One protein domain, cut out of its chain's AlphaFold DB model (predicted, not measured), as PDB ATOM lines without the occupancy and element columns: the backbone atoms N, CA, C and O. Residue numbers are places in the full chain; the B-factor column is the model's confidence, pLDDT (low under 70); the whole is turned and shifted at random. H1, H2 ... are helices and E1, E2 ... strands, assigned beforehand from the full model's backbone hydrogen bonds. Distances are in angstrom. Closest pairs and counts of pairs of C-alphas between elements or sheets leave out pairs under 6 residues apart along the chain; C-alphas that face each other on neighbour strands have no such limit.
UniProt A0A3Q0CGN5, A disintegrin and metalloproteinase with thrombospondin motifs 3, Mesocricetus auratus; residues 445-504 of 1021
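What this domain is: This is residues 445 to 504 of the 1021 residues of the protein "A disintegrin and metalloproteinase with thrombospondin motifs 3" of Mesocricetus auratus (UniProt A0A3Q0CGN5). With little regular structure, a small three-stranded sheet has helix H1 over E1 on one face, while loop residue Asn 462 and tail residue Lys 504 lie at opposite ends. The 60 printed residues hold H1, E1, H2, E2, E3 along the chain, 22 residues in named elements, class mixed. The sheet's order is E1, E2, E3, antiparallel. The whole is compact, radius of gyration of the C-alphas 11.4 A, but elongated, spanning 36 by 21 by 21 A.

Where its parts are: H1, residues 446 to 452, begins at C-alpha (-20.137, 3.436, 7.746) and is 9.8 A long. E1 is residues 467 to 470, H2 475 to 478, E2 482 to 485, 10.1 A long. E3, residues 491 to 493, ends at C-alpha (-8.183, 14.690, 8.333).

How they stand to each other: H1 is on the sheet, height 5.9 A; its closest C-alphas to E1 are Ala 448 and Pro 469, 4.6 A. N 468 and O 484 of E1 and E2 are 2.8 A apart, within hydrogen-bond range. E2 and E3 form a hairpin, with N 492 and O 483 at 2.9 A. H2 is not on the sheet and is apart from H1. Every O i to N i+4 pair in H1 is within range; H2 is too short for one.

The domain as a whole: The printed part has no cut. The H1 to E1 link is long. Confidence is under 70 in 17 residues, among them 494 to 504.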
ATOM      1  N   ASP A 445     -21.356   1.644   3.483       67.56
ATOM      2  CA  ASP A 445     -20.150   1.784   4.296       67.56
ATOM      3  C   ASP A 445     -20.336   2.879   5.364       67.56
ATOM      4  O   ASP A 445     -20.726   4.017   5.087       67.56
ATOM      5  N   PHE A 446     -20.030   2.527   6.613       72.38
ATOM      6  CA  PHE A 446     -20.137   3.436   7.746       72.38
ATOM      7  C   PHE A 446     -19.146   4.605   7.638       72.38
ATOM      8  O   PHE A 446     -19.491   5.726   8.017       72.38
ATOM      9  N   ARG A 447     -17.954   4.391   7.060       75.00
ATOM     10  CA  ARG A 447     -16.988   5.471   6.816       75.00
ATOM     11  C   ARG A 447     -17.497   6.428   5.738       75.00
ATOM     12  O   ARG A 447     -17.427   7.641   5.929       75.00
ATOM     13  N   ALA A 448     -18.114   5.921   4.671       76.69
ATOM     14  CA  ALA A 448     -18.803   6.738   3.674       76.69
ATOM     15  C   ALA A 448     -19.928   7.576   4.303       76.69
ATOM     16  O   ALA A 448     -20.004   8.776   4.042       76.69
ATOM     17  N   GLN A 449     -20.744   7.003   5.199       77.62
ATOM     18  CA  GLN A 449     -21.759   7.758   5.948       77.62
ATOM     19  C   GLN A 449     -21.140   8.849   6.845       77.62
ATOM     20  O   GLN A 449     -21.658   9.967   6.899       77.62
ATOM     21  N   GLN A 450     -20.030   8.564   7.534       78.19
ATOM     22  CA  GLN A 450     -19.308   9.543   8.359       78.19
ATOM     23  C   GLN A 450     -18.708  10.690   7.532       78.19
ATOM     24  O   GLN A 450     -18.755  11.843   7.969       78.19
ATOM     25  N   CYS A 451     -18.169  10.390   6.348       81.88
ATOM     26  CA  CYS A 451     -17.652  11.383   5.410       81.88
ATOM     27  C   CYS A 451     -18.787  12.221   4.802       81.88
ATOM     28  O   CYS A 451     -18.739  13.447   4.864       81.88
ATOM     29  N   GLN A 452     -19.867  11.595   4.325       82.50
ATOM     30  CA  GLN A 452     -21.007  12.291   3.719       82.50
ATOM     31  C   GLN A 452     -21.692  13.274   4.689       82.50
ATOM     32  O   GLN A 452     -22.125  14.349   4.273       82.50
ATOM     33  N   GLN A 453     -21.714  12.972   5.996       80.50
ATOM     34  CA  GLN A 453     -22.165  13.893   7.056       80.50
ATOM     35  C   GLN A 453     -21.329  15.188   7.175       80.50
ATOM     36  O   GLN A 453     -21.712  16.098   7.912       80.50
ATOM     37  N   ARG A 454     -20.187  15.297   6.482       79.00
ATOM     38  CA  ARG A 454     -19.344  16.505   6.442       79.00
ATOM     39  C   ARG A 454     -19.668  17.431   5.273       79.00
ATOM     40  O   ARG A 454     -19.418  18.626   5.404       79.00
ATOM     41  N   ASN A 455     -20.299  16.939   4.203       79.31
ATOM     42  CA  ASN A 455     -20.568  17.702   2.970       79.31
ATOM     43  C   ASN A 455     -21.345  19.019   3.207       79.31
ATOM     44  O   ASN A 455     -21.197  19.971   2.445       79.31
ATOM     45  N   SER A 456     -22.173  19.099   4.257       70.62
ATOM     46  CA  SER A 456     -22.949  20.301   4.601       70.62
ATOM     47  C   SER A 456     -22.221  21.305   5.509       70.62
ATOM     48  O   SER A 456     -22.606  22.476   5.526       70.62
ATOM     49  N   HIS A 457     -21.199  20.874   6.262       67.75
ATOM     50  CA  HIS A 457     -20.635  21.631   7.395       67.75
ATOM     51  C   HIS A 457     -19.107  21.786   7.396       67.75
ATOM     52  O   HIS A 457     -18.604  22.592   8.172       67.75
ATOM     53  N   PHE A 458     -18.368  21.027   6.585       72.00
ATOM     54  CA  PHE A 458     -16.907  21.093   6.535       72.00
ATOM     55  C   PHE A 458     -16.447  21.721   5.218       72.00
ATOM     56  O   PHE A 458     -16.498  21.092   4.159       72.00
ATOM     57  N   GLU A 459     -16.013  22.975   5.310       73.50
ATOM     58  CA  GLU A 459     -15.338  23.698   4.235       73.50
ATOM     59  C   GLU A 459     -13.826  23.472   4.358       73.50
ATOM     60  O   GLU A 459     -13.248  23.636   5.433       73.50
ATOM     61  N   TYR A 460     -13.188  23.076   3.260       73.06
ATOM     62  CA  TYR A 460     -11.754  22.804   3.179       73.06
ATOM     63  C   TYR A 460     -11.171  23.662   2.055       73.06
ATOM     64  O   TYR A 460     -11.806  23.843   1.019       73.06
ATOM     65  N   GLN A 461     -10.023  24.300   2.300       74.56
ATOM     66  CA  GLN A 461      -9.432  25.296   1.389       74.56
ATOM     67  C   GLN A 461     -10.452  26.351   0.875       74.56
ATOM     68  O   GLN A 461     -10.411  26.771  -0.277       74.56
ATOM     69  N   ASN A 462     -11.381  26.784   1.742       72.19
ATOM     70  CA  ASN A 462     -12.492  27.709   1.445       72.19
ATOM     71  C   ASN A 462     -13.520  27.218   0.398       72.19
ATOM     72  O   ASN A 462     -14.215  28.034  -0.209       72.19
ATOM     73  N   SER A 463     -13.661  25.903   0.195       78.69
ATOM     74  CA  SER A 463     -14.698  25.327  -0.670       78.69
ATOM     75  C   SER A 463     -15.423  24.136  -0.025       78.69
ATOM     76  O   SER A 463     -14.976  23.580   0.981       78.69
ATOM     77  N   LYS A 464     -16.588  23.763  -0.576       81.06
ATOM     78  CA  LYS A 464     -17.364  22.587  -0.144       81.06
ATOM     79  C   LYS A 464     -17.092  21.427  -1.084       81.06
ATOM     80  O   LYS A 464     -17.269  21.565  -2.291       81.06
ATOM     81  N   HIS A 465     -16.727  20.292  -0.504       81.69
ATOM     82  CA  HIS A 465     -16.365  19.078  -1.225       81.69
ATOM     83  C   HIS A 465     -17.382  17.964  -0.942       81.69
ATOM     84  O   HIS A 465     -17.976  17.913   0.140       81.69
ATOM     85  N   HIS A 466     -17.549  17.038  -1.885       84.88
ATOM     86  CA  HIS A 466     -18.213  15.765  -1.625       84.88
ATOM     87  C   HIS A 466     -17.180  14.775  -1.089       84.88
ATOM     88  O   HIS A 466     -16.303  14.312  -1.820       84.88
ATOM     89  N   TRP A 467     -17.286  14.459   0.199       84.38
ATOM     90  CA  TRP A 467     -16.324  13.624   0.905       84.38
ATOM     91  C   TRP A 467     -16.606  12.133   0.698       84.38
ATOM     92  O   TRP A 467     -17.674  11.629   1.051       84.38
ATOM     93  N   LEU A 468     -15.619  11.437   0.142       79.00
ATOM     94  CA  LEU A 468     -15.582   9.991  -0.069       79.00
ATOM     95  C   LEU A 468     -14.843   9.298   1.095       79.00
ATOM     96  O   LEU A 468     -13.978   9.930   1.714       79.00
ATOM     97  N   PRO A 469     -15.151   8.024   1.410       80.44
ATOM     98  CA  PRO A 469     -14.420   7.266   2.424       80.44
ATOM     99  C   PRO A 469     -12.934   7.138   2.064       80.44
ATOM    100  O   PRO A 469     -12.585   6.921   0.907       80.44
ATOM    101  N   HIS A 470     -12.056   7.248   3.062       80.38
ATOM    102  CA  HIS A 470     -10.624   7.009   2.886       80.38
ATOM    103  C   HIS A 470     -10.006   6.367   4.135       80.38
ATOM    104  O   HIS A 470     -10.248   6.805   5.263       80.38
ATOM    105  N   GLU A 471      -9.162   5.354   3.948       73.12
ATOM    106  CA  GLU A 471      -8.328   4.798   5.014       73.12
ATOM    107  C   GLU A 471      -6.862   5.145   4.783       73.12
ATOM    108  O   GLU A 471      -6.316   4.931   3.706       73.12
ATOM    109  N   HIS A 472      -6.210   5.673   5.818       78.12
ATOM    110  CA  HIS A 472      -4.787   5.974   5.757       78.12
ATOM    111  C   HIS A 472      -3.983   4.656   5.728       78.12
ATOM    112  O   HIS A 472      -4.212   3.815   6.596       78.12
ATOM    113  N   PRO A 473      -2.959   4.488   4.868       73.94
ATOM    114  CA  PRO A 473      -2.129   3.268   4.793       73.94
ATOM    115  C   PRO A 473      -1.253   2.973   6.037       73.94
ATOM    116  O   PRO A 473      -0.377   2.117   6.003       73.94
ATOM    117  N   ASP A 474      -1.468   3.677   7.148       71.75
ATOM    118  CA  ASP A 474      -0.794   3.476   8.434       71.75
ATOM    119  C   ASP A 474      -1.849   2.968   9.415       71.75
ATOM    120  O   ASP A 474      -2.785   3.703   9.742       71.75
ATOM    121  N   ALA A 475      -1.709   1.727   9.891       63.78
ATOM    122  CA  ALA A 475      -2.673   1.101  10.796       63.78
ATOM    123  C   ALA A 475      -3.003   1.993  12.007       63.78
ATOM    124  O   ALA A 475      -4.171   2.166  12.345       63.78
ATOM    125  N   LYS A 476      -2.012   2.692  12.581       61.09
ATOM    126  CA  LYS A 476      -2.212   3.589  13.739       61.09
ATOM    127  C   LYS A 476      -3.113   4.790  13.430       61.09
ATOM    128  O   LYS A 476      -3.572   5.457  14.352       61.09
ATOM    129  N   LYS A 477      -3.355   5.071  12.149       69.44
ATOM    130  CA  LYS A 477      -4.182   6.168  11.640       69.44
ATOM    131  C   LYS A 477      -5.466   5.697  10.949       69.44
ATOM    132  O   LYS A 477      -6.318   6.543  10.695       69.44
ATOM    133  N   ARG A 478      -5.671   4.394  10.695       71.38
ATOM    134  CA  ARG A 478      -6.934   3.881  10.109       71.38
ATOM    135  C   ARG A 478      -8.142   4.178  11.012       71.38
ATOM    136  O   ARG A 478      -9.198   4.538  10.502       71.38
ATOM    137  N   CYS A 479      -7.988   4.173  12.342       67.44
ATOM    138  CA  CYS A 479      -9.049   4.593  13.281       67.44
ATOM    139  C   CYS A 479      -9.302   6.112  13.358       67.44
ATOM    140  O   CYS A 479     -10.234   6.530  14.044       67.44
ATOM    141  N   HIS A 480      -8.524   6.949  12.666       74.50
ATOM    142  CA  HIS A 480      -8.883   8.350  12.452       74.50
ATOM    143  C   HIS A 480      -9.774   8.478  11.208       74.50
ATOM    144  O   HIS A 480      -9.574   7.795  10.199       74.50
ATOM    145  N   LEU A 481     -10.745   9.393  11.260       77.44
ATOM    146  CA  LEU A 481     -11.583   9.707  10.108       77.44
ATOM    147  C   LEU A 481     -10.798  10.583   9.123       77.44
ATOM    148  O   LEU A 481     -10.671  11.795   9.305       77.44
ATOM    149  N   TYR A 482     -10.281   9.951   8.077       83.44
ATOM    150  CA  TYR A 482      -9.839  10.618   6.859       83.44
ATOM    151  C   TYR A 482     -10.929  10.470   5.796       83.44
ATOM    152  O   TYR A 482     -11.602   9.441   5.730       83.44
ATOM    153  N   CYS A 483     -11.091  11.492   4.963       85.69
ATOM    154  CA  CYS A 483     -11.984  11.459   3.809       85.69
ATOM    155  C   CYS A 483     -11.283  12.103   2.611       85.69
ATOM    156  O   CYS A 483     -10.492  13.033   2.787       85.69
ATOM    157  N   GLN A 484     -11.597  11.642   1.404       85.31
ATOM    158  CA  GLN A 484     -11.052  12.202   0.169       85.31
ATOM    159  C   GLN A 484     -12.062  13.150  -0.489       85.31
ATOM    160  O   GLN A 484     -13.251  12.838  -0.548       85.31
ATOM    161  N   SER A 485     -11.615  14.303  -0.989       84.31
ATOM    162  CA  SER A 485     -12.448  15.166  -1.829       84.31
ATOM    163  C   SER A 485     -12.657  14.519  -3.195       84.31
ATOM    164  O   SER A 485     -11.695  14.151  -3.868       84.31
ATOM    165  N   LYS A 486     -13.911  14.462  -3.648       80.12
ATOM    166  CA  LYS A 486     -14.244  14.069  -5.021       80.12
ATOM    167  C   LYS A 486     -13.804  15.102  -6.071       80.12
ATOM    168  O   LYS A 486     -13.554  14.737  -7.214       80.12
ATOM    169  N   GLU A 487     -13.759  16.377  -5.700       80.81
ATOM    170  CA  GLU A 487     -13.476  17.511  -6.584       80.81
ATOM    171  C   GLU A 487     -11.980  17.738  -6.820       80.81
ATOM    172  O   GLU A 487     -11.587  18.018  -7.950       80.81
ATOM    173  N   THR A 488     -11.152  17.634  -5.773       80.81
ATOM    174  CA  THR A 488      -9.703  17.915  -5.850       80.81
ATOM    175  C   THR A 488      -8.827  16.675  -5.689       80.81
ATOM    176  O   THR A 488      -7.648  16.713  -6.028       80.81
ATOM    177  N   GLY A 489      -9.375  15.567  -5.177       79.00
ATOM    178  CA  GLY A 489      -8.611  14.369  -4.826       79.00
ATOM    179  C   GLY A 489      -7.853  14.464  -3.494       79.00
ATOM    180  O   GLY A 489      -7.264  13.464  -3.079       79.00
ATOM    181  N   ASP A 490      -7.887  15.610  -2.803       81.31
ATOM    182  CA  ASP A 490      -7.191  15.819  -1.527       81.31
ATOM    183  C   ASP A 490      -7.724  14.908  -0.415       81.31
ATOM    184  O   ASP A 490      -8.936  14.746  -0.254       81.31
ATOM    185  N   VAL A 491      -6.827  14.379   0.420       84.19
ATOM    186  CA  VAL A 491      -7.182  13.619   1.627       84.19
ATOM    187  C   VAL A 491      -7.128  14.539   2.848       84.19
ATOM    188  O   VAL A 491      -6.054  14.958   3.279       84.19
ATOM    189  N   ALA A 492      -8.287  14.822   3.443       80.81
ATOM    190  CA  ALA A 492      -8.408  15.665   4.629       80.81
ATOM    191  C   ALA A 492      -8.603  14.831   5.907       80.81
ATOM    192  O   ALA A 492      -9.378  13.872   5.936       80.81
ATOM    193  N   TYR A 493      -7.932  15.229   6.994       80.50
ATOM    194  CA  TYR A 493      -8.183  14.690   8.333       80.50
ATOM    195  C   TYR A 493      -9.378  15.407   8.977       80.50
ATOM    196  O   TYR A 493      -9.309  16.604   9.263       80.50
ATOM    197  N   MET A 494     -10.458  14.674   9.253       69.56
ATOM    198  CA  MET A 494     -11.706  15.202   9.821       69.56
ATOM    199  C   MET A 494     -11.633  15.351  11.348       69.56
ATOM    200  O   MET A 494     -12.437  14.782  12.093       69.56
ATOM    201  N   ASN A 495     -10.650  16.110  11.831       51.97
ATOM    202  CA  ASN A 495     -10.462  16.357  13.259       51.97
ATOM    203  C   ASN A 495     -11.635  17.145  13.866       51.97
ATOM    204  O   ASN A 495     -12.033  18.157  13.297       51.97
ATOM    205  N   TRP A 496     -12.115  16.741  15.052       40.00
ATOM    206  CA  TRP A 496     -12.657  17.681  16.056       40.00
ATOM    207  C   TRP A 496     -12.960  17.072  17.436       40.00
ATOM    208  O   TRP A 496     -13.099  17.847  18.386       40.00
ATOM    209  N   LYS A 497     -13.124  15.741  17.603       36.16
ATOM    210  CA  LYS A 497     -13.466  15.186  18.941       36.16
ATOM    211  C   LYS A 497     -13.234  13.687  19.232       36.16
ATOM    212  O   LYS A 497     -13.808  13.195  20.200       36.16
ATOM    213  N   ALA A 498     -12.406  12.966  18.469       34.91
ATOM    214  CA  ALA A 498     -12.155  11.536  18.712       34.91
ATOM    215  C   ALA A 498     -10.689  11.105  18.509       34.91
ATOM    216  O   ALA A 498     -10.230  10.953  17.381       34.91
ATOM    217  N   GLN A 499      -9.983  10.817  19.607       40.16
ATOM    218  CA  GLN A 499      -8.777   9.976  19.598       40.16
ATOM    219  C   GLN A 499      -9.202   8.498  19.582       40.16
ATOM    220  O   GLN A 499      -9.343   7.872  20.633       40.16
ATOM    221  N   GLY A 500      -9.488   7.957  18.397       49.75
ATOM    222  CA  GLY A 500      -9.916   6.566  18.243       49.75
ATOM    223  C   GLY A 500      -8.793   5.584  18.587       49.75
ATOM    224  O   GLY A 500      -7.838   5.445  17.828       49.75
ATOM    225  N   VAL A 501      -8.909   4.888  19.723       50.47
ATOM    226  CA  VAL A 501      -7.970   3.822  20.102       50.47
ATOM    227  C   VAL A 501      -8.306   2.564  19.305       50.47
ATOM    228  O   VAL A 501      -9.371   1.974  19.485       50.47
ATOM    229  N   MET A 502      -7.386   2.147  18.437       56.81
ATOM    230  CA  MET A 502      -7.507   0.896  17.693       56.81
ATOM    231  C   MET A 502      -7.406  -0.305  18.638       56.81
ATOM    232  O   MET A 502      -6.416  -0.459  19.353       56.81
ATOM    233  N   MET A 503      -8.412  -1.178  18.600       60.88
ATOM    234  CA  MET A 503      -8.454  -2.428  19.356       60.88
ATOM    235  C   MET A 503      -8.729  -3.582  18.394       60.88
ATOM    236  O   MET A 503      -9.744  -3.575  17.700       60.88
ATOM    237  N   LYS A 504      -7.842  -4.583  18.365       63.78
ATOM    238  CA  LYS A 504      -8.041  -5.796  17.562       63.78
ATOM    239  C   LYS A 504      -9.251  -6.580  18.072       63.78
ATOM    240  O   LYS A 504      -9.405  -6.765  19.282       63.78
TER     241      LYS A 504